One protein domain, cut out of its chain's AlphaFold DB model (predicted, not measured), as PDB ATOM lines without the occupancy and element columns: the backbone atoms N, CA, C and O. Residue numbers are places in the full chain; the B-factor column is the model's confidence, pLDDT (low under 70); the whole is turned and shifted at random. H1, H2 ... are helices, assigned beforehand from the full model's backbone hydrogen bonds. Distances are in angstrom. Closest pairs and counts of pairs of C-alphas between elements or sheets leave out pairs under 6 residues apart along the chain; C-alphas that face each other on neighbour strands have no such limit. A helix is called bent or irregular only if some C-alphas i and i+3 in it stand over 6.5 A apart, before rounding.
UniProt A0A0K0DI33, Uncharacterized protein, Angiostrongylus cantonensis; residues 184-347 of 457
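Overview. This is residues 184 to 347 of the 457 residues of an uncharacterized protein of Angiostrongylus cantonensis (UniProt A0A0K0DI33). An elongated, all-helix body is built round H5, which packs between the long helix H1, running beside it at a shallow tilt, and H8, which crosses its opposite side; H10 lies beside H8, on the side away from H5. H3, the short H7 and H9 follow one another in contact along a further side, the short H2 and H6 lie near the end of H1, and the first part of H1 with residues 184 to 189 makes one end of the long axis. The printed part has 164 residues with ten named helices, H1 to H10 in chain order, and no named strand. It is compact, with a radius of gyration of the C-alphas of 16.3 A, and spans 53 by 34 by 31 A.

Arrangement. Begin at H1, residues 190 to 212, the longest helix. It touches H5, residues 249 to 262, at a shallow tilt of 27 degrees, the same way; look at the closest C-alphas, those of Val 210 and Ile 258, 6.1 A apart. H3, residues 221 to 232, is close to H1 but not clearly touching, with the C-alphas of Ile 209 and Leu 230 at 6.7 A. From H5 go on to H8, residues 292 to 304: the two touch at a steep tilt of 56 degrees, the same way, closest at C-alphas 255 and 298, 5.0 A apart. H5 also touches H4, residues 235 to 239, with residues 250 to 251 alone, and the C-alphas of Cys 238 and Leu 251 come to 4.8 A. H8 touches H10, residues 331 to 345, at a shallow tilt of 0 degrees, the same way, closest at the C-alphas of Gly 303 and Val 341, 5.7 A apart. The hub is H9, residues 317 to 329, which touches four helices. With H8 it forms a helical hairpin and only just touches it, with 3 pairs of C-alphas within 8 A, the closest those of Ala 302 and Phe 319 at 6.7 A. H9 and H10 touch only at the corner, and only just, with 3 such pairs; the closest C-alphas are those of Ala 327 and Phe 334, 5.6 A apart. H8, H9 and H10 are an up-and-down bundle, each running against the one before it. H9 touches H7, residues 279 to 283, at the C-alphas of Ile 326 and Val 279, 6.5 A apart. H7 touches H3 at the C-alphas of Pro 281 and Gln 228, 4.5 A apart. H6, residues 266 to 269, touches H9 at residues 317 to 318 alone, with C-alphas 268 and 318 at 5.3 A. H2, residues 216 to 219, only just touches H6, with 3 pairs of C-alphas within 8 A, the closest those of Pro 216 and Tyr 267 at 5.6 A. H1 and H8 are apart. Every O i to N i+4 pair is within hydrogen-bond range in H1, H4, H5, H7, H8 and H9, against 6 of 8 in H3 and 5 of 11 in H10, where 5 of 12 O i to N i+3 pairs are; H2 and H6 are too short for an i+4 pair.

Along the chain. Find C-alpha 190 at (26.928, -50.252, 2.642); from there H1 runs 32.7 A to C-alpha 212 at (36.673, -44.766, 33.364). H5 measures 20.0 A, H8 18.8 A, H9 18.3 A, H10 17.5 A and H3 17.3 A from first to last C-alpha. H3 and H10 are irregular: C-alphas 222 and 225 are 7.4 A apart, and C-alphas 337 and 340 are 7.7 A apart. H10 ends at C-alpha 345, at (8.592, -37.568, 38.875).

Size, cuts and confidence. The two C-alphas farthest apart are those of Ala 187 and Gln 313, 53.0 A. The printed part has no cut. The long link is that from H8 to H9, residues 305 to 316. The mean pLDDT of the printed part of this model is 71.6; look for values under 70 at residues 184 to 201, 239 to 249, 305 to 315 and 330 to 347, among others.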
ATOM      1  N   PRO A 184      30.346 -41.869   5.822       45.81
ATOM      2  CA  PRO A 184      29.840 -42.777   4.813       45.81
ATOM      3  C   PRO A 184      29.791 -42.022   3.483       45.81
ATOM      4  O   PRO A 184      29.067 -41.045   3.339       45.81
ATOM      5  N   ALA A 185      30.577 -42.466   2.500       44.56
ATOM      6  CA  ALA A 185      30.336 -42.082   1.111       44.56
ATOM      7  C   ALA A 185      28.904 -42.499   0.717       44.56
ATOM      8  O   ALA A 185      28.497 -43.603   1.082       44.56
ATOM      9  N   GLU A 186      28.193 -41.624   0.000       44.72
ATOM     10  CA  GLU A 186      26.737 -41.585  -0.272       44.72
ATOM     11  C   GLU A 186      26.142 -42.783  -1.058       44.72
ATOM     12  O   GLU A 186      25.231 -42.613  -1.859       44.72
ATOM     13  N   ALA A 187      26.627 -44.012  -0.867       36.47
ATOM     14  CA  ALA A 187      26.170 -45.180  -1.617       36.47
ATOM     15  C   ALA A 187      25.509 -46.257  -0.733       36.47
ATOM     16  O   ALA A 187      26.068 -46.735   0.258       36.47
ATOM     17  N   ASP A 188      24.315 -46.627  -1.191       48.69
ATOM     18  CA  ASP A 188      23.304 -47.570  -0.711       48.69
ATOM     19  C   ASP A 188      23.815 -48.931  -0.166       48.69
ATOM     20  O   ASP A 188      24.861 -49.441  -0.580       48.69
ATOM     21  N   ILE A 189      23.057 -49.515   0.779       43.59
ATOM     22  CA  ILE A 189      23.242 -50.780   1.544       43.59
ATOM     23  C   ILE A 189      24.569 -50.927   2.330       43.59
ATOM     24  O   ILE A 189      24.580 -51.457   3.446       43.59
ATOM     25  N   GLN A 190      25.697 -50.394   1.849       46.72
ATOM     26  CA  GLN A 190      26.928 -50.252   2.642       46.72
ATOM     27  C   GLN A 190      26.776 -49.242   3.787       46.72
ATOM     28  O   GLN A 190      27.566 -49.290   4.732       46.72
ATOM     29  N   MET A 191      25.755 -48.380   3.739       48.00
ATOM     30  CA  MET A 191      25.394 -47.474   4.829       48.00
ATOM     31  C   MET A 191      25.087 -48.214   6.130       48.00
ATOM     32  O   MET A 191      25.655 -47.847   7.149       48.00
ATOM     33  N   LEU A 192      24.307 -49.302   6.108       49.75
ATOM     34  CA  LEU A 192      23.969 -50.051   7.328       49.75
ATOM     35  C   LEU A 192      25.203 -50.712   7.958       49.75
ATOM     36  O   LEU A 192      25.410 -50.621   9.164       49.75
ATOM     37  N   ARG A 193      26.086 -51.321   7.151       46.19
ATOM     38  CA  ARG A 193      27.331 -51.931   7.663       46.19
ATOM     39  C   ARG A 193      28.339 -50.893   8.168       46.19
ATOM     40  O   ARG A 193      29.021 -51.151   9.156       46.19
ATOM     41  N   ARG A 194      28.452 -49.736   7.505       51.69
ATOM     42  CA  ARG A 194      29.347 -48.644   7.932       51.69
ATOM     43  C   ARG A 194      28.810 -47.920   9.161       51.69
ATOM     44  O   ARG A 194      29.591 -47.689  10.076       51.69
ATOM     45  N   ALA A 195      27.505 -47.653   9.215       54.34
ATOM     46  CA  ALA A 195      26.824 -47.131  10.394       54.34
ATOM     47  C   ALA A 195      26.962 -48.094  11.577       54.34
ATOM     48  O   ALA A 195      27.258 -47.646  12.672       54.34
ATOM     49  N   TYR A 196      26.866 -49.411  11.361       57.38
ATOM     50  CA  TYR A 196      27.077 -50.406  12.417       57.38
ATOM     51  C   TYR A 196      28.517 -50.423  12.948       57.38
ATOM     52  O   TYR A 196      28.732 -50.441  14.158       57.38
ATOM     53  N   PHE A 197      29.522 -50.398  12.063       56.34
ATOM     54  CA  PHE A 197      30.931 -50.359  12.480       56.34
ATOM     55  C   PHE A 197      31.264 -49.066  13.235       56.34
ATOM     56  O   PHE A 197      31.889 -49.098  14.294       56.34
ATOM     57  N   SER A 198      30.789 -47.942  12.702       59.41
ATOM     58  CA  SER A 198      30.842 -46.626  13.327       59.41
ATOM     59  C   SER A 198      30.179 -46.662  14.710       59.41
ATOM     60  O   SER A 198      30.846 -46.452  15.719       59.41
ATOM     61  N   LEU A 199      28.921 -47.079  14.809       64.19
ATOM     62  CA  LEU A 199      28.195 -47.182  16.073       64.19
ATOM     63  C   LEU A 199      28.896 -48.095  17.086       64.19
ATOM     64  O   LEU A 199      28.996 -47.740  18.256       64.19
ATOM     65  N   SER A 200      29.424 -49.242  16.651       65.25
ATOM     66  CA  SER A 200      30.133 -50.180  17.528       65.25
ATOM     67  C   SER A 200      31.395 -49.563  18.128       65.25
ATOM     68  O   SER A 200      31.669 -49.768  19.313       65.25
ATOM     69  N   TRP A 201      32.146 -48.791  17.343       69.31
ATOM     70  CA  TRP A 201      33.326 -48.094  17.839       69.31
ATOM     71  C   TRP A 201      32.965 -46.898  18.726       69.31
ATOM     72  O   TRP A 201      33.542 -46.771  19.804       69.31
ATOM     73  N   LEU A 202      31.981 -46.071  18.335       71.56
ATOM     74  CA  LEU A 202      31.488 -44.957  19.166       71.56
ATOM     75  C   LEU A 202      31.044 -45.474  20.525       71.56
ATOM     76  O   LEU A 202      31.413 -44.926  21.557       71.56
ATOM     77  N   ARG A 203      30.274 -46.559  20.509       74.12
ATOM     78  CA  ARG A 203      29.798 -47.224  21.706       74.12
ATOM     79  C   ARG A 203      30.951 -47.718  22.562       74.12
ATOM     80  O   ARG A 203      30.953 -47.448  23.753       74.12
ATOM     81  N   ALA A 204      31.946 -48.378  21.972       75.19
ATOM     82  CA  ALA A 204      33.124 -48.820  22.712       75.19
ATOM     83  C   ALA A 204      33.891 -47.640  23.332       75.19
ATOM     84  O   ALA A 204      34.321 -47.737  24.480       75.19
ATOM     85  N   LEU A 205      34.036 -46.524  22.611       78.06
ATOM     86  CA  LEU A 205      34.700 -45.324  23.115       78.06
ATOM     87  C   LEU A 205      33.896 -44.671  24.250       78.06
ATOM     88  O   LEU A 205      34.449 -44.433  25.319       78.06
ATOM     89  N   ALA A 206      32.597 -44.442  24.049       81.31
ATOM     90  CA  ALA A 206      31.705 -43.862  25.049       81.31
ATOM     91  C   ALA A 206      31.607 -44.752  26.298       81.31
ATOM     92  O   ALA A 206      31.763 -44.259  27.409       81.31
ATOM     93  N   GLU A 207      31.445 -46.069  26.140       80.88
ATOM     94  CA  GLU A 207      31.481 -47.018  27.258       80.88
ATOM     95  C   GLU A 207      32.838 -46.980  27.969       80.88
ATOM     96  O   GLU A 207      32.884 -47.069  29.191       80.88
ATOM     97  N   THR A 208      33.951 -46.832  27.247       78.75
ATOM     98  CA  THR A 208      35.282 -46.736  27.869       78.75
ATOM     99  C   THR A 208      35.415 -45.462  28.696       78.75
ATOM    100  O   THR A 208      35.828 -45.543  29.851       78.75
ATOM    101  N   ILE A 209      35.021 -44.311  28.145       80.75
ATOM    102  CA  ILE A 209      35.052 -43.015  28.839       80.75
ATOM    103  C   ILE A 209      34.153 -43.051  30.079       80.75
ATOM    104  O   ILE A 209      34.588 -42.690  31.169       80.75
ATOM    105  N   VAL A 210      32.921 -43.544  29.941       83.44
ATOM    106  CA  VAL A 210      31.961 -43.584  31.048       83.44
ATOM    107  C   VAL A 210      32.392 -44.586  32.124       83.44
ATOM    108  O   VAL A 210      32.346 -44.259  33.303       83.44
ATOM    109  N   ASN A 211      32.901 -45.768  31.758       79.75
ATOM    110  CA  ASN A 211      33.438 -46.724  32.737       79.75
ATOM    111  C   ASN A 211      34.694 -46.199  33.441       79.75
ATOM    112  O   ASN A 211      34.898 -46.475  34.619       79.75
ATOM    113  N   PHE A 212      35.541 -45.446  32.742       77.81
ATOM    114  CA  PHE A 212      36.673 -44.766  33.364       77.81
ATOM    115  C   PHE A 212      36.196 -43.727  34.386       77.81
ATOM    116  O   PHE A 212      36.741 -43.643  35.489       77.81
ATOM    117  N   ALA A 213      35.108 -43.027  34.065       80.69
ATOM    118  CA  ALA A 213      34.440 -42.091  34.956       80.69
ATOM    119  C   ALA A 213      33.629 -42.739  36.096       80.69
ATOM    120  O   ALA A 213      33.096 -42.031  36.951       80.69
ATOM    121  N   ALA A 214      33.567 -44.074  36.166       80.31
ATOM    122  CA  ALA A 214      33.005 -44.783  37.315       80.31
ATOM    123  C   ALA A 214      33.893 -44.656  38.571       80.31
ATOM    124  O   ALA A 214      33.444 -44.953  39.678       80.31
ATOM    125  N   HIS A 215      35.147 -44.213  38.425       77.88
ATOM    126  CA  HIS A 215      36.031 -43.986  39.565       77.88
ATOM    127  C   HIS A 215      35.583 -42.746  40.374       77.88
ATOM    128  O   HIS A 215      35.469 -41.665  39.792       77.88
ATOM    129  N   PRO A 216      35.420 -42.825  41.713       74.31
ATOM    130  CA  PRO A 216      34.835 -41.743  42.518       74.31
ATOM    131  C   PRO A 216      35.597 -40.413  42.500       74.31
ATOM    132  O   PRO A 216      35.028 -39.376  42.821       74.31
ATOM    133  N   ARG A 217      36.874 -40.399  42.089       76.75
ATOM    134  CA  ARG A 217      37.625 -39.146  41.864       76.75
ATOM    135  C   ARG A 217      36.906 -38.205  40.891       76.75
ATOM    136  O   ARG A 217      37.018 -36.993  41.045       76.75
ATOM    137  N   PHE A 218      36.152 -38.755  39.938       77.62
ATOM    138  CA  PHE A 218      35.375 -37.972  38.980       77.62
ATOM    139  C   PHE A 218      34.153 -37.274  39.582       77.62
ATOM    140  O   PHE A 218      33.517 -36.464  38.923       77.62
ATOM    141  N   ALA A 219      33.852 -37.544  40.851       70.69
ATOM    142  CA  ALA A 219      32.835 -36.837  41.612       70.69
ATOM    143  C   ALA A 219      33.321 -35.468  42.137       70.69
ATOM    144  O   ALA A 219      32.524 -34.679  42.634       70.69
ATOM    145  N   VAL A 220      34.628 -35.184  42.064       74.31
ATOM    146  CA  VAL A 220      35.226 -33.930  42.548       74.31
ATOM    147  C   VAL A 220      35.368 -32.946  41.387       74.31
ATOM    148  O   VAL A 220      35.907 -33.306  40.341       74.31
ATOM    149  N   THR A 221      34.999 -31.680  41.595       68.94
ATOM    150  CA  THR A 221      35.108 -30.592  40.596       68.94
ATOM    151  C   THR A 221      36.515 -30.431  40.006       68.94
ATOM    152  O   THR A 221      36.670 -30.140  38.830       68.94
ATOM    153  N   SER A 222      37.575 -30.737  40.764       70.75
ATOM    154  CA  SER A 222      38.962 -30.735  40.253       70.75
ATOM    155  C   SER A 222      39.227 -31.674  39.059       70.75
ATOM    156  O   SER A 222      40.245 -31.528  38.382       70.75
ATOM    157  N   SER A 223      38.344 -32.644  38.804       74.88
ATOM    158  CA  SER A 223      38.448 -33.610  37.703       74.88
ATOM    159  C   SER A 223      37.660 -33.216  36.445       74.88
ATOM    160  O   SER A 223      37.805 -33.863  35.406       74.88
ATOM    161  N   GLU A 224      36.878 -32.137  36.516       79.00
ATOM    162  CA  GLU A 224      36.102 -31.581  35.406       79.00
ATOM    163  C   GLU A 224      36.917 -31.384  34.110       79.00
ATOM    164  O   GLU A 224      36.457 -31.854  33.068       79.00
ATOM    165  N   PRO A 225      38.146 -30.815  34.117       82.62
ATOM    166  CA  PRO A 225      38.918 -30.645  32.883       82.62
ATOM    167  C   PRO A 225      39.360 -31.976  32.257       82.62
ATOM    168  O   PRO A 225      39.425 -32.082  31.034       82.62
ATOM    169  N   GLU A 226      39.636 -33.007  33.070       81.12
ATOM    170  CA  GLU A 226      39.976 -34.348  32.565       81.12
ATOM    171  C   GLU A 226      38.749 -34.980  31.874       81.12
ATOM    172  O   GLU A 226      38.871 -35.566  30.796       81.12
ATOM    173  N   LEU A 227      37.549 -34.824  32.450       84.06
ATOM    174  CA  LEU A 227      36.300 -35.266  31.819       84.06
ATOM    175  C   LEU A 227      36.001 -34.479  30.545       84.06
ATOM    176  O   LEU A 227      35.635 -35.074  29.530       84.06
ATOM    177  N   GLN A 228      36.184 -33.161  30.572       87.50
ATOM    178  CA  GLN A 228      35.963 -32.298  29.416       87.50
ATOM    179  C   GLN A 228      36.878 -32.689  28.248       87.50
ATOM    180  O   GLN A 228      36.412 -32.765  27.111       87.50
ATOM    181  N   GLU A 229      38.152 -33.007  28.509       82.81
ATOM    182  CA  GLU A 229      39.080 -33.513  27.487       82.81
ATOM    183  C   GLU A 229      38.575 -34.825  26.867       82.81
ATOM    184  O   GLU A 229      38.535 -34.960  25.641       82.81
ATOM    185  N   LEU A 230      38.109 -35.771  27.688       82.19
ATOM    186  CA  LEU A 230      37.563 -37.041  27.202       82.19
ATOM    187  C   LEU A 230      36.298 -36.846  26.352       82.19
ATOM    188  O   LEU A 230      36.189 -37.429  25.269       82.19
ATOM    189  N   PHE A 231      35.357 -36.005  26.792       84.94
ATOM    190  CA  PHE A 231      34.137 -35.714  26.029       84.94
ATOM    191  C   PHE A 231      34.406 -34.882  24.769       84.94
ATOM    192  O   PHE A 231      33.680 -35.027  23.781       84.94
ATOM    193  N   CYS A 232      35.471 -34.073  24.740       83.19
ATOM    194  CA  CYS A 232      35.869 -33.306  23.557       83.19
ATOM    195  C   CYS A 232      36.082 -34.222  22.343       83.19
ATOM    196  O   CYS A 232      35.702 -33.883  21.223       83.19
ATOM    197  N   HIS A 233      36.607 -35.427  22.569       77.00
ATOM    198  CA  HIS A 233      36.807 -36.422  21.519       77.00
ATOM    199  C   HIS A 233      35.504 -37.031  20.976       77.00
ATOM    200  O   HIS A 233      35.486 -37.511  19.840       77.00
ATOM    201  N   LEU A 234      34.411 -36.990  21.745       77.12
ATOM    202  CA  LEU A 234      33.089 -37.456  21.317       77.12
ATOM    203  C   LEU A 234      32.307 -36.376  20.557       77.12
ATOM    204  O   LEU A 234      31.490 -36.708  19.693       77.12
ATOM    205  N   ARG A 235      32.572 -35.091  20.826       79.31
ATOM    206  CA  ARG A 235      31.825 -33.962  20.248       79.31
ATOM    207  C   ARG A 235      31.762 -33.964  18.711       79.31
ATOM    208  O   ARG A 235      30.651 -33.841  18.205       79.31
ATOM    209  N   PRO A 236      32.858 -34.141  17.940       72.12
ATOM    210  CA  PRO A 236      32.782 -34.144  16.474       72.12
ATOM    211  C   PRO A 236      31.808 -35.196  15.931       72.12
ATOM    212  O   PRO A 236      31.107 -34.962  14.956       72.12
ATOM    213  N   ILE A 237      31.712 -36.349  16.595       66.31
ATOM    214  CA  ILE A 237      30.798 -37.424  16.197       66.31
ATOM    215  C   ILE A 237      29.349 -37.062  16.533       66.31
ATOM    216  O   ILE A 237      28.442 -37.374  15.763       66.31
ATOM    217  N   CYS A 238      29.140 -36.391  17.665       72.31
ATOM    218  CA  CYS A 238      27.823 -35.982  18.137       72.31
ATOM    219  C   CYS A 238      27.252 -34.786  17.351       72.31
ATOM    220  O   CYS A 238      26.041 -34.717  17.172       72.31
ATOM    221  N   VAL A 239      28.105 -33.872  16.864       69.50
ATOM    222  CA  VAL A 239      27.698 -32.601  16.230       69.50
ATOM    223  C   VAL A 239      27.788 -32.628  14.696       69.50
ATOM    224  O   VAL A 239      26.897 -32.112  14.017       69.50
ATOM    225  N   ASP A 240      28.838 -33.222  14.109       55.97
ATOM    226  CA  ASP A 240      29.108 -33.074  12.665       55.97
ATOM    227  C   ASP A 240      28.270 -34.012  11.781       55.97
ATOM    228  O   ASP A 240      28.212 -33.836  10.558       55.97
ATOM    229  N   PHE A 241      27.596 -35.011  12.360       53.44
ATOM    230  CA  PHE A 241      26.828 -35.994  11.599       53.44
ATOM    231  C   PHE A 241      25.381 -35.570  11.353       53.44
ATOM    232  O   PHE A 241      24.430 -36.058  11.952       53.44
ATOM    233  N   LYS A 242      25.216 -34.686  10.366       48.00
ATOM    234  CA  LYS A 242      23.930 -34.420   9.707       48.00
ATOM    235  C   LYS A 242      23.710 -35.430   8.579       48.00
ATOM    236  O   LYS A 242      23.697 -35.050   7.410       48.00
ATOM    237  N   LEU A 243      23.586 -36.718   8.892       42.22
ATOM    238  CA  LEU A 243      23.003 -37.625   7.905       42.22
ATOM    239  C   LEU A 243      21.546 -37.209   7.710       42.22
ATOM    240  O   LEU A 243      20.831 -36.968   8.682       42.22
ATOM    241  N   ALA A 244      21.153 -37.022   6.450       39.25
ATOM    242  CA  ALA A 244      19.791 -36.684   6.075       39.25
ATOM    243  C   ALA A 244      18.814 -37.600   6.840       39.25
ATOM    244  O   ALA A 244      19.033 -38.807   6.917       39.25
ATOM    245  N   SER A 245      17.783 -37.000   7.437       43.38
ATOM    246  CA  SER A 245      16.755 -37.591   8.324       43.38
ATOM    247  C   SER A 245      17.139 -37.988   9.765       43.38
ATOM    248  O   SER A 245      16.302 -37.775  10.630       43.38
ATOM    249  N   ASP A 246      18.370 -38.401  10.096       51.59
ATOM    250  CA  ASP A 246      18.702 -38.952  11.437       51.59
ATOM    251  C   ASP A 246      19.775 -38.147  12.201       51.59
ATOM    252  O   ASP A 246      20.846 -38.642  12.564       51.59
ATOM    253  N   LYS A 247      19.495 -36.870  12.491       50.09
ATOM    254  CA  LYS A 247      20.382 -36.016  13.317       50.09
ATOM    255  C   LYS A 247      20.601 -36.547  14.743       50.09
ATOM    256  O   LYS A 247      21.555 -36.138  15.395       50.09
ATOM    257  N   ALA A 248      19.725 -37.420  15.239       58.62
ATOM    258  CA  ALA A 248      19.690 -37.807  16.647       58.62
ATOM    259  C   ALA A 248      20.393 -39.138  16.959       58.62
ATOM    260  O   ALA A 248      20.684 -39.391  18.122       58.62
ATOM    261  N   PHE A 249      20.702 -39.989  15.973       68.56
ATOM    262  CA  PHE A 249      21.037 -41.394  16.250       68.56
ATOM    263  C   PHE A 249      22.301 -41.585  17.110       68.56
ATOM    264  O   PHE A 249      22.265 -42.231  18.157       68.56
ATOM    265  N   PHE A 250      23.432 -41.001  16.701       72.69
ATOM    266  CA  PHE A 250      24.702 -41.170  17.420       72.69
ATOM    267  C   PHE A 250      24.736 -40.401  18.745       72.69
ATOM    268  O   PHE A 250      25.240 -40.913  19.743       72.69
ATOM    269  N   LEU A 251      24.177 -39.190  18.759       78.19
ATOM    270  CA  LEU A 251      24.099 -38.345  19.946       78.19
ATOM    271  C   LEU A 251      23.184 -38.974  21.013       78.19
ATOM    272  O   LEU A 251      23.576 -39.060  22.177       78.19
ATOM    273  N   ALA A 252      22.025 -39.510  20.616       81.06
ATOM    274  CA  ALA A 252      21.127 -40.234  21.511       81.06
ATOM    275  C   ALA A 252      21.782 -41.503  22.077       81.06
ATOM    276  O   ALA A 252      21.671 -41.761  23.273       81.06
ATOM    277  N   GLU A 253      22.514 -42.276  21.268       80.62
ATOM    278  CA  GLU A 253      23.196 -43.478  21.766       80.62
ATOM    279  C   GLU A 253      24.267 -43.136  22.816       80.62
ATOM    280  O   GLU A 253      24.368 -43.818  23.839       80.62
ATOM    281  N   VAL A 254      25.032 -42.057  22.617       84.75
ATOM    282  CA  VAL A 254      26.009 -41.580  23.613       84.75
ATOM    283  C   VAL A 254      25.306 -41.139  24.899       84.75
ATOM    284  O   VAL A 254      25.693 -41.597  25.976       84.75
ATOM    285  N   ALA A 255      24.234 -40.343  24.802       88.44
ATOM    286  CA  ALA A 255      23.419 -39.951  25.956       88.44
ATOM    287  C   ALA A 255      22.898 -41.177  26.725       88.44
ATOM    288  O   ALA A 255      23.011 -41.250  27.951       88.44
ATOM    289  N   ARG A 256      22.387 -42.181  26.002       87.44
ATOM    290  CA  ARG A 256      21.874 -43.431  26.574       87.44
ATOM    291  C   ARG A 256      22.956 -44.194  27.332       87.44
ATOM    292  O   ARG A 256      22.671 -44.732  28.401       87.44
ATOM    293  N   ILE A 257      24.175 -44.272  26.794       85.25
ATOM    294  CA  ILE A 257      25.312 -44.941  27.448       85.25
ATOM    295  C   ILE A 257      25.692 -44.211  28.739       85.25
ATOM    296  O   ILE A 257      25.824 -44.866  29.775       85.25
ATOM    297  N   ILE A 258      25.814 -42.880  28.688       89.69
ATOM    298  CA  ILE A 258      26.153 -42.053  29.854       89.69
ATOM    299  C   ILE A 258      25.116 -42.259  30.955       89.69
ATOM    300  O   ILE A 258      25.473 -42.639  32.070       89.69
ATOM    301  N   VAL A 259      23.832 -42.064  30.652       89.81
ATOM    302  CA  VAL A 259      22.763 -42.163  31.653       89.81
ATOM    303  C   VAL A 259      22.656 -43.582  32.197       89.81
ATOM    304  O   VAL A 259      22.680 -43.771  33.408       89.81
ATOM    305  N   LYS A 260      22.612 -44.596  31.326       87.56
ATOM    306  CA  LYS A 260      22.453 -45.986  31.764       87.56
ATOM    307  C   LYS A 260      23.567 -46.431  32.709       87.56
ATOM    308  O   LYS A 260      23.274 -47.116  33.675       87.56
ATOM    309  N   ALA A 261      24.819 -46.085  32.420       85.50
ATOM    310  CA  ALA A 261      25.935 -46.493  33.268       85.50
ATOM    311  C   ALA A 261      26.062 -45.615  34.519       85.50
ATOM    312  O   ALA A 261      26.278 -46.137  35.607       85.50
ATOM    313  N   SER A 262      25.900 -44.296  34.383       86.75
ATOM    314  CA  SER A 262      26.083 -43.374  35.510       86.75
ATOM    315  C   SER A 262      25.050 -43.551  36.612       86.75
ATOM    316  O   SER A 262      25.403 -43.420  37.778       86.75
ATOM    317  N   LEU A 263      23.800 -43.893  36.290       84.38
ATOM    318  CA  LEU A 263      22.781 -44.129  37.315       84.38
ATOM    319  C   LEU A 263      23.121 -45.307  38.247       84.38
ATOM    320  O   LEU A 263      22.606 -45.345  39.363       84.38
ATOM    321  N   ASP A 264      24.026 -46.198  37.830       83.62
ATOM    322  CA  ASP A 264      24.520 -47.330  38.621       83.62
ATOM    323  C   ASP A 264      25.833 -47.018  39.375       83.62
ATOM    324  O   ASP A 264      26.373 -47.884  40.065       83.62
ATOM    325  N   PHE A 265      26.383 -45.802  39.273       84.00
ATOM    326  CA  PHE A 265      27.628 -45.450  39.961       84.00
ATOM    327  C   PHE A 265      27.432 -45.332  41.472       84.00
ATOM    328  O   PHE A 265      26.685 -44.485  41.963       84.00
ATOM    329  N   GLU A 266      28.178 -46.141  42.225       79.25
ATOM    330  CA  GLU A 266      28.074 -46.209  43.685       79.25
ATOM    331  C   GLU A 266      28.324 -44.851  44.354       79.25
ATOM    332  O   GLU A 266      27.581 -44.455  45.251       79.25
ATOM    333  N   TYR A 267      29.305 -44.088  43.865       82.06
ATOM    334  CA  TYR A 267      29.654 -42.785  44.434       82.06
ATOM    335  C   TYR A 267      28.568 -41.716  44.231       82.06
ATOM    336  O   TYR A 267      28.480 -40.782  45.028       82.06
ATOM    337  N   LEU A 268      27.691 -41.852  43.225       82.19
ATOM    338  CA  LEU A 268      26.558 -40.935  43.038       82.19
ATOM    339  C   LEU A 268      25.460 -41.139  44.092       82.19
ATOM    340  O   LEU A 268      24.579 -40.291  44.249       82.19
ATOM    341  N   ASN A 269      25.527 -42.222  44.867       80.75
ATOM    342  CA  ASN A 269      24.664 -42.432  46.024       80.75
ATOM    343  C   ASN A 269      25.232 -41.811  47.317       80.75
ATOM    344  O   ASN A 269      24.484 -41.678  48.288       80.75
ATOM    345  N   ASP A 270      26.498 -41.370  47.348       78.00
ATOM    346  CA  ASP A 270      27.098 -40.753  48.544       78.00
ATOM    347  C   ASP A 270      26.535 -39.350  48.788       78.00
ATOM    348  O   ASP A 270      26.813 -38.416  48.039       78.00
ATOM    349  N   THR A 271      25.806 -39.197  49.896       72.56
ATOM    350  CA  THR A 271      25.173 -37.958  50.381       72.56
ATOM    351  C   THR A 271      26.030 -36.690  50.344       72.56
ATOM    352  O   THR A 271      25.456 -35.604  50.256       72.56
ATOM    353  N   ARG A 272      27.364 -36.794  50.399       74.06
ATOM    354  CA  ARG A 272      28.261 -35.626  50.359       74.06
ATOM    355  C   ARG A 272      28.446 -35.074  48.946       74.06
ATOM    356  O   ARG A 272      28.827 -33.918  48.798       74.06
ATOM    357  N   LEU A 273      28.184 -35.876  47.913       74.69
ATOM    358  CA  LEU A 273      28.332 -35.433  46.535       74.69
ATOM    359  C   LEU A 273      27.206 -34.471  46.190       74.69
ATOM    360  O   LEU A 273      26.046 -34.870  46.165       74.69
ATOM    361  N   MET A 274      27.536 -33.227  45.889       69.00
ATOM    362  CA  MET A 274      26.505 -32.245  45.586       69.00
ATOM    363  C   MET A 274      26.123 -32.239  44.111       69.00
ATOM    364  O   MET A 274      25.032 -31.797  43.801       69.00
ATOM    365  N   GLU A 275      26.950 -32.723  43.192       77.06
ATOM    366  CA  GLU A 275      26.730 -32.435  41.774       77.06
ATOM    367  C   GLU A 275      26.890 -33.658  40.888       77.06
ATOM    368  O   GLU A 275      27.598 -34.612  41.214       77.06
ATOM    369  N   TYR A 276      26.191 -33.627  39.756       85.75
ATOM    370  CA  TYR A 276      26.297 -34.660  38.742       85.75
ATOM    371  C   TYR A 276      27.485 -34.362  37.810       85.75
ATOM    372  O   TYR A 276      27.504 -33.308  37.174       85.75
ATOM    373  N   PRO A 277      28.455 -35.282  37.674       87.25
ATOM    374  CA  PRO A 277      29.788 -34.959  37.161       87.25
ATOM    375  C   PRO A 277      29.880 -34.788  35.640       87.25
ATOM    376  O   PRO A 277      30.892 -34.309  35.148       87.25
ATOM    377  N   PHE A 278      28.862 -35.188  34.869       90.19
ATOM    378  CA  PHE A 278      28.951 -35.191  33.400       90.19
ATOM    379  C   PHE A 278      28.347 -33.962  32.725       90.19
ATOM    380  O   PHE A 278      28.738 -33.633  31.611       90.19
ATOM    381  N   VAL A 279      27.398 -33.283  33.371       88.38
ATOM    382  CA  VAL A 279      26.606 -32.232  32.713       88.38
ATOM    383  C   VAL A 279      27.455 -30.993  32.428       88.38
ATOM    384  O   VAL A 279      27.431 -30.500  31.305       88.38
ATOM    385  N   GLU A 280      28.250 -30.525  33.390       88.12
ATOM    386  CA  GLU A 280      29.125 -29.359  33.202       88.12
ATOM    387  C   GLU A 280      30.212 -29.584  32.145       88.12
ATOM    388  O   GLU A 280      30.244 -28.813  31.184       88.12
ATOM    389  N   PRO A 281      31.010 -30.673  32.201       89.62
ATOM    390  CA  PRO A 281      31.983 -30.968  31.152       89.62
ATOM    391  C   PRO A 281      31.376 -31.022  29.750       89.62
ATOM    392  O   PRO A 281      31.989 -30.561  28.790       89.62
ATOM    393  N   ILE A 282      30.169 -31.581  29.606       88.75
ATOM    394  CA  ILE A 282      29.481 -31.666  28.312       88.75
ATOM    395  C   ILE A 282      28.955 -30.289  27.885       88.75
ATOM    396  O   ILE A 282      29.093 -29.927  26.715       88.75
ATOM    397  N   LYS A 283      28.391 -29.497  28.806       86.50
ATOM    398  CA  LYS A 283      27.898 -28.142  28.513       86.50
ATOM    399  C   LYS A 283      29.036 -27.198  28.126       86.50
ATOM    400  O   LYS A 283      28.884 -26.439  27.172       86.50
ATOM    401  N   ALA A 284      30.189 -27.308  28.784       88.19
ATOM    402  CA  ALA A 284      31.396 -26.539  28.480       88.19
ATOM    403  C   ALA A 284      31.961 -26.821  27.073       88.19
ATOM    404  O   ALA A 284      32.770 -26.050  26.559       88.19
ATOM    405  N   LEU A 285      31.552 -27.923  26.436       85.69
ATOM    406  CA  LEU A 285      31.900 -28.253  25.053       85.69
ATOM    407  C   LEU A 285      30.902 -27.699  24.028       85.69
ATOM    408  O   LEU A 285      31.148 -27.823  22.824       85.69
ATOM    409  N   SER A 286      29.778 -27.133  24.468       84.12
ATOM    410  CA  SER A 286      28.771 -26.618  23.552       84.12
ATOM    411  C   SER A 286      29.231 -25.326  22.882       84.12
ATOM    412  O   SER A 286      29.710 -24.402  23.537       84.12
ATOM    413  N   VAL A 287      29.035 -25.250  21.568       79.75
ATOM    414  CA  VAL A 287      29.201 -24.037  20.767       79.75
ATOM    415  C   VAL A 287      27.841 -23.721  20.154       79.75
ATOM    416  O   VAL A 287      27.271 -24.554  19.454       79.75
ATOM    417  N   ASP A 288      27.295 -22.543  20.455       74.12
ATOM    418  CA  ASP A 288      25.967 -22.103  19.995       74.12
ATOM    419  C   ASP A 288      24.808 -23.066  20.356       74.12
ATOM    420  O   ASP A 288      23.811 -23.149  19.639       74.12
ATOM    421  N   GLY A 289      24.926 -23.811  21.466       71.69
ATOM    422  CA  GLY A 289      23.878 -24.721  21.962       71.69
ATOM    423  C   GLY A 289      23.795 -26.074  21.243       71.69
ATOM    424  O   GLY A 289      22.874 -26.850  21.479       71.69
ATOM    425  N   ASP A 290      24.756 -26.403  20.379       77.62
ATOM    426  CA  ASP A 290      24.801 -27.663  19.619       77.62
ATOM    427  C   ASP A 290      24.793 -28.956  20.462       77.62
ATOM    428  O   ASP A 290      24.358 -30.005  19.985       77.62
ATOM    429  N   MET A 291      25.251 -28.889  21.712       81.19
ATOM    430  CA  MET A 291      25.280 -30.000  22.663       81.19
ATOM    431  C   MET A 291      24.114 -29.937  23.656       81.19
ATOM    432  O   MET A 291      23.965 -30.853  24.461       81.19
ATOM    433  N   ASP A 292      23.240 -28.930  23.588       81.06
ATOM    434  CA  ASP A 292      22.052 -28.856  24.453       81.06
ATOM    435  C   ASP A 292      21.095 -30.018  24.171       81.06
ATOM    436  O   ASP A 292      20.520 -30.600  25.089       81.06
ATOM    437  N   GLN A 293      21.037 -30.467  22.914       80.50
ATOM    438  CA  GLN A 293      20.288 -31.661  22.532       80.50
ATOM    439  C   GLN A 293      20.802 -32.930  23.240       80.50
ATOM    440  O   GLN A 293      20.011 -33.835  23.516       80.50
ATOM    441  N   MET A 294      22.092 -33.003  23.611       85.56
ATOM    442  CA  MET A 294      22.621 -34.100  24.436       85.56
ATOM    443  C   MET A 294      21.904 -34.144  25.787       85.56
ATOM    444  O   MET A 294      21.487 -35.216  26.218       85.56
ATOM    445  N   MET A 295      21.688 -32.986  26.419       86.00
ATOM    446  CA  MET A 295      20.972 -32.889  27.694       86.00
ATOM    447  C   MET A 295      19.505 -33.303  27.548       86.00
ATOM    448  O   MET A 295      18.997 -34.026  28.407       86.00
ATOM    449  N   SER A 296      18.851 -32.938  26.438       83.50
ATOM    450  CA  SER A 296      17.496 -33.415  26.116       83.50
ATOM    451  C   SER A 296      17.436 -34.942  26.057       83.50
ATOM    452  O   SER A 296      16.631 -35.566  26.749       83.50
ATOM    453  N   HIS A 297      18.346 -35.574  25.310       85.75
ATOM    454  CA  HIS A 297      18.392 -37.036  25.236       85.75
ATOM    455  C   HIS A 297      18.765 -37.684  26.576       85.75
ATOM    456  O   HIS A 297      18.221 -38.736  26.913       85.75
ATOM    457  N   MET A 298      19.642 -37.065  27.372       87.75
ATOM    458  CA  MET A 298      19.966 -37.562  28.709       87.75
ATOM    459  C   MET A 298      18.728 -37.566  29.616       87.75
ATOM    460  O   MET A 298      18.451 -38.584  30.254       87.75
ATOM    461  N   LEU A 299      17.939 -36.485  29.632       81.88
ATOM    462  CA  LEU A 299      16.680 -36.432  30.385       81.88
ATOM    463  C   LEU A 299      15.665 -37.455  29.871       81.88
ATOM    464  O   LEU A 299      15.057 -38.160  30.678       81.88
ATOM    465  N   TYR A 300      15.522 -37.579  28.548       84.19
ATOM    466  CA  TYR A 300      14.648 -38.570  27.919       84.19
ATOM    467  C   TYR A 300      14.962 -39.996  28.399       84.19
ATOM    468  O   TYR A 300      14.089 -40.684  28.936       84.19
ATOM    469  N   PHE A 301      16.223 -40.431  28.291       83.44
ATOM    470  CA  PHE A 301      16.618 -41.774  28.721       83.44
ATOM    471  C   PHE A 301      16.548 -41.953  30.235       83.44
ATOM    472  O   PHE A 301      16.176 -43.030  30.701       83.44
ATOM    473  N   ALA A 302      16.847 -40.912  31.010       81.75
ATOM    474  CA  ALA A 302      16.698 -40.957  32.458       81.75
ATOM    475  C   ALA A 302      15.230 -41.199  32.846       81.75
ATOM    476  O   ALA A 302      14.951 -42.042  33.698       81.75
ATOM    477  N   GLY A 303      14.287 -40.521  32.183       73.81
ATOM    478  CA  GLY A 303      12.853 -40.716  32.405       73.81
ATOM    479  C   GLY A 303      12.332 -42.081  31.942       73.81
ATOM    480  O   GLY A 303      11.405 -42.630  32.545       73.81
ATOM    481  N   MET A 304      12.949 -42.666  30.911       75.06
ATOM    482  CA  MET A 304      12.628 -44.015  30.427       75.06
ATOM    483  C   MET A 304      13.067 -45.124  31.390       75.06
ATOM    484  O   MET A 304      12.402 -46.158  31.477       75.06
ATOM    485  N   LEU A 305      14.132 -44.911  32.166       66.44
ATOM    486  CA  LEU A 305      14.655 -45.869  33.153       66.44
ATOM    487  C   LEU A 305      13.822 -45.925  34.450       66.44
ATOM    488  O   LEU A 305      14.342 -46.242  35.519       66.44
ATOM    489  N   ARG A 306      12.515 -45.643  34.350       60.41
ATOM    490  CA  ARG A 306      11.532 -45.626  35.441       60.41
ATOM    491  C   ARG A 306      11.776 -46.780  36.431       60.41
ATOM    492  O   ARG A 306      11.731 -47.942  36.011       60.41
ATOM    493  N   PRO A 307      11.930 -46.503  37.742       53.66
ATOM    494  CA  PRO A 307      11.905 -47.552  38.751       53.66
ATOM    495  C   PRO A 307      10.570 -48.292  38.640       53.66
ATOM    496  O   PRO A 307       9.504 -47.717  38.853       53.66
ATOM    497  N   ARG A 308      10.604 -49.569  38.248       47.72
ATOM    498  CA  ARG A 308       9.400 -50.385  38.017       47.72
ATOM    499  C   ARG A 308       8.705 -50.825  39.312       47.72
ATOM    500  O   ARG A 308       7.789 -51.639  39.255       47.72
ATOM    501  N   GLU A 309       9.109 -50.299  40.466       43.91
ATOM    502  CA  GLU A 309       8.691 -50.809  41.766       43.91
ATOM    503  C   GLU A 309       7.927 -49.764  42.581       43.91
ATOM    504  O   GLU A 309       8.441 -48.740  43.026       43.91
ATOM    505  N   SER A 310       6.660 -50.101  42.793       43.12
ATOM    506  CA  SER A 310       5.582 -49.415  43.503       43.12
ATOM    507  C   SER A 310       5.806 -49.206  45.012       43.12
ATOM    508  O   SER A 310       4.841 -49.115  45.769       43.12
ATOM    509  N   THR A 311       7.057 -49.142  45.480       45.50
ATOM    510  CA  THR A 311       7.389 -49.030  46.915       45.50
ATOM    511  C   THR A 311       8.373 -47.911  47.271       45.50
ATOM    512  O   THR A 311       8.526 -47.608  48.454       45.50
ATOM    513  N   LEU A 312       8.996 -47.241  46.297       48.31
ATOM    514  CA  LEU A 312       9.913 -46.131  46.566       48.31
ATOM    515  C   LEU A 312       9.146 -44.813  46.749       48.31
ATOM    516  O   LEU A 312       8.682 -44.203  45.794       48.31
ATOM    517  N   GLN A 313       9.070 -44.353  48.000       52.72
ATOM    518  CA  GLN A 313       8.639 -42.999  48.383       52.72
ATOM    519  C   GLN A 313       9.674 -41.904  48.026       52.72
ATOM    520  O   GLN A 313       9.554 -40.785  48.510       52.72
ATOM    521  N   SER A 314      10.725 -42.224  47.259       58.03
ATOM    522  CA  SER A 314      11.816 -41.299  46.935       58.03
ATOM    523  C   SER A 314      12.502 -41.664  45.619       58.03
ATOM    524  O   SER A 314      12.782 -42.837  45.360       58.03
ATOM    525  N   LEU A 315      12.828 -40.654  44.814       67.12
ATOM    526  CA  LEU A 315      13.588 -40.788  43.568       67.12
ATOM    527  C   LEU A 315      15.024 -41.297  43.803       67.12
ATOM    528  O   LEU A 315      15.656 -40.865  44.772       67.12
ATOM    529  N   PRO A 316      15.585 -42.136  42.904       75.06
ATOM    530  CA  PRO A 316      17.002 -42.485  42.943       75.06
ATOM    531  C   PRO A 316      17.874 -41.228  42.915       75.06
ATOM    532  O   PRO A 316      17.731 -40.375  42.039       75.06
ATOM    533  N   ARG A 317      18.808 -41.121  43.861       77.50
ATOM    534  CA  ARG A 317      19.662 -39.937  44.016       77.50
ATOM    535  C   ARG A 317      20.453 -39.559  42.750       77.50
ATOM    536  O   ARG A 317      20.456 -38.374  42.422       77.50
ATOM    537  N   PRO A 318      21.059 -40.500  41.996       82.69
ATOM    538  CA  PRO A 318      21.795 -40.168  40.774       82.69
ATOM    539  C   PRO A 318      20.920 -39.506  39.700       82.69
ATOM    540  O   PRO A 318      21.346 -38.546  39.061       82.69
ATOM    541  N   PHE A 319      19.679 -39.978  39.540       81.00
ATOM    542  CA  PHE A 319      18.704 -39.394  38.610       81.00
ATOM    543  C   PHE A 319      18.400 -37.946  38.980       81.00
ATOM    544  O   PHE A 319      18.286 -37.060  38.139       81.00
ATOM    545  N   ALA A 320      18.292 -37.704  40.269       76.69
ATOM    546  CA  ALA A 320      17.921 -36.419  40.786       76.69
ATOM    547  C   ALA A 320      19.036 -35.375  40.692       76.69
ATOM    548  O   ALA A 320      18.774 -34.242  40.296       76.69
ATOM    549  N   LEU A 321      20.280 -35.782  40.965       79.19
ATOM    550  CA  LEU A 321      21.464 -34.961  40.709       79.19
ATOM    551  C   LEU A 321      21.568 -34.585  39.222       79.19
ATOM    552  O   LEU A 321      21.902 -33.448  38.900       79.19
ATOM    553  N   LEU A 322      21.254 -35.520  38.316       84.31
ATOM    554  CA  LEU A 322      21.234 -35.272  36.873       84.31
ATOM    555  C   LEU A 322      20.192 -34.210  36.493       84.31
ATOM    556  O   LEU A 322      20.528 -33.233  35.826       84.31
ATOM    557  N   VAL A 323      18.940 -34.393  36.924       77.69
ATOM    558  CA  VAL A 323      17.836 -33.456  36.657       77.69
ATOM    559  C   VAL A 323      18.169 -32.058  37.174       77.69
ATOM    560  O   VAL A 323      18.004 -31.075  36.453       77.69
ATOM    561  N   GLU A 324      18.682 -31.977  38.399       74.00
ATOM    562  CA  GLU A 324      19.077 -30.728  39.040       74.00
ATOM    563  C   GLU A 324      20.195 -30.016  38.270       74.00
ATOM    564  O   GLU A 324      20.069 -28.831  37.954       74.00
ATOM    565  N   LYS A 325      21.265 -30.736  37.913       79.94
ATOM    566  CA  LYS A 325      22.402 -30.138  37.210       79.94
ATOM    567  C   LYS A 325      22.022 -29.690  35.796       79.94
ATOM    568  O   LYS A 325      22.478 -28.637  35.360       79.94
ATOM    569  N   ILE A 326      21.150 -30.422  35.091       77.31
ATOM    570  CA  ILE A 326      20.644 -29.989  33.775       77.31
ATOM    571  C   ILE A 326      19.752 -28.751  33.903       77.31
ATOM    572  O   ILE A 326      19.884 -27.832  33.097       77.31
ATOM    573  N   ALA A 327      18.887 -28.682  34.918       69.88
ATOM    574  CA  ALA A 327      18.063 -27.498  35.155       69.88
ATOM    575  C   ALA A 327      18.911 -26.241  35.430       69.88
ATOM    576  O   ALA A 327      18.521 -25.151  35.017       69.88
ATOM    577  N   GLN A 328      20.070 -26.398  36.079       71.56
ATOM    578  CA  GLN A 328      21.040 -25.319  36.300       71.56
ATOM    579  C   GLN A 328      21.794 -24.941  35.018       71.56
ATOM    580  O   GLN A 328      21.860 -23.770  34.673       71.56
ATOM    581  N   CYS A 329      22.335 -25.924  34.291       73.44
ATOM    582  CA  CYS A 329      23.238 -25.669  33.162       73.44
ATOM    583  C   CYS A 329      22.514 -25.340  31.846       73.44
ATOM    584  O   CYS A 329      23.099 -24.730  30.953       73.44
ATOM    585  N   ALA A 330      21.268 -25.790  31.675       68.19
ATOM    586  CA  ALA A 330      20.497 -25.629  30.442       68.19
ATOM    587  C   ALA A 330      18.995 -25.427  30.741       68.19
ATOM    588  O   ALA A 330      18.161 -26.265  30.374       68.19
ATOM    589  N   PRO A 331      18.610 -24.306  31.387       64.62
ATOM    590  CA  PRO A 331      17.232 -24.076  31.820       64.62
ATOM    591  C   PRO A 331      16.243 -24.025  30.646       64.62
ATOM    592  O   PRO A 331      15.134 -24.547  30.754       64.62
ATOM    593  N   GLY A 332      16.639 -23.463  29.498       62.53
ATOM    594  CA  GLY A 332      15.794 -23.425  28.298       62.53
ATOM    595  C   GLY A 332      15.432 -24.829  27.797       62.53
ATOM    596  O   GLY A 332      14.256 -25.165  27.663       62.53
ATOM    597  N   THR A 333      16.443 -25.675  27.610       68.00
ATOM    598  CA  THR A 333      16.306 -27.083  27.212       68.00
ATOM    599  C   THR A 333      15.489 -27.888  28.222       68.00
ATOM    600  O   THR A 333      14.641 -28.706  27.859       68.00
ATOM    601  N   PHE A 334      15.696 -27.635  29.513       64.62
ATOM    602  CA  PHE A 334      14.958 -28.299  30.578       64.62
ATOM    603  C   PHE A 334      13.457 -27.959  30.545       64.62
ATOM    604  O   PHE A 334      12.618 -28.860  30.474       64.62
ATOM    605  N   PHE A 335      13.107 -26.668  30.566       60.22
ATOM    606  CA  PHE A 335      11.718 -26.226  30.727       60.22
ATOM    607  C   PHE A 335      10.883 -26.320  29.451       60.22
ATOM    608  O   PHE A 335       9.712 -26.700  29.526       60.22
ATOM    609  N   PHE A 336      11.440 -25.963  28.293       60.53
ATOM    610  CA  PHE A 336      10.655 -25.884  27.058       60.53
ATOM    611  C   PHE A 336      10.580 -27.216  26.314       60.53
ATOM    612  O   PHE A 336       9.543 -27.510  25.721       60.53
ATOM    613  N   GLU A 337      11.634 -28.034  26.371       65.12
ATOM    614  CA  GLU A 337      11.708 -29.270  25.581       65.12
ATOM    615  C   GLU A 337      11.417 -30.528  26.410       65.12
ATOM    616  O   GLU A 337      10.720 -31.424  25.936       65.12
ATOM    617  N   ASN A 338      11.894 -30.603  27.659       66.81
ATOM    618  CA  ASN A 338      11.964 -31.881  28.386       66.81
ATOM    619  C   ASN A 338      11.122 -31.956  29.663       66.81
ATOM    620  O   ASN A 338      11.047 -33.020  30.282       66.81
ATOM    621  N   ILE A 339      10.432 -30.881  30.054       64.62
ATOM    622  CA  ILE A 339       9.657 -30.858  31.305       64.62
ATOM    623  C   ILE A 339       8.605 -31.975  31.361       64.62
ATOM    624  O   ILE A 339       8.364 -32.539  32.424       64.62
ATOM    625  N   ARG A 340       8.041 -32.360  30.206       64.12
ATOM    626  CA  ARG A 340       7.076 -33.466  30.067       64.12
ATOM    627  C   ARG A 340       7.620 -34.790  30.598       64.12
ATOM    628  O   ARG A 340       6.873 -35.551  31.206       64.12
ATOM    629  N   VAL A 341       8.912 -35.043  30.394       67.19
ATOM    630  CA  VAL A 341       9.594 -36.258  30.856       67.19
ATOM    631  C   VAL A 341       9.736 -36.253  32.380       67.19
ATOM    632  O   VAL A 341       9.674 -37.308  33.004       67.19
ATOM    633  N   ILE A 342       9.876 -35.071  32.987       66.19
ATOM    634  CA  ILE A 342      10.129 -34.897  34.423       66.19
ATOM    635  C   ILE A 342       8.843 -34.753  35.245       66.19
ATOM    636  O   ILE A 342       8.821 -35.163  36.403       66.19
ATOM    637  N   VAL A 343       7.754 -34.248  34.658       63.50
ATOM    638  CA  VAL A 343       6.461 -34.047  35.340       63.50
ATOM    639  C   VAL A 343       5.993 -35.271  36.150       63.50
ATOM    640  O   VAL A 343       5.643 -35.085  37.314       63.50
ATOM    641  N   PRO A 344       6.045 -36.519  35.639       65.44
ATOM    642  CA  PRO A 344       5.629 -37.696  36.410       65.44
ATOM    643  C   PRO A 344       6.462 -37.958  37.673       65.44
ATOM    644  O   PRO A 344       6.028 -38.694  38.553       65.44
ATOM    645  N   PHE A 345       7.668 -37.394  37.757       60.53
ATOM    646  CA  PHE A 345       8.592 -37.568  38.875       60.53
ATOM    647  C   PHE A 345       8.437 -36.487  39.953       60.53
ATOM    648  O   PHE A 345       8.839 -36.712  41.094       60.53
ATOM    649  N   LEU A 346       7.801 -35.354  39.638       56.28
ATOM    650  CA  LEU A 346       7.516 -34.287  40.607       56.28
ATOM    651  C   LEU A 346       6.572 -34.745  41.734       56.28
ATOM    652  O   LEU A 346       6.568 -34.156  42.813       56.28
ATOM    653  N   GLU A 347       5.825 -35.830  41.510       52.69
ATOM    654  CA  GLU A 347       4.927 -36.449  42.492       52.69
ATOM    655  C   GLU A 347       5.674 -37.266  43.572       52.69
ATOM    656  O   GLU A 347       5.089 -37.562  44.614       52.69
TER     657      GLU A 347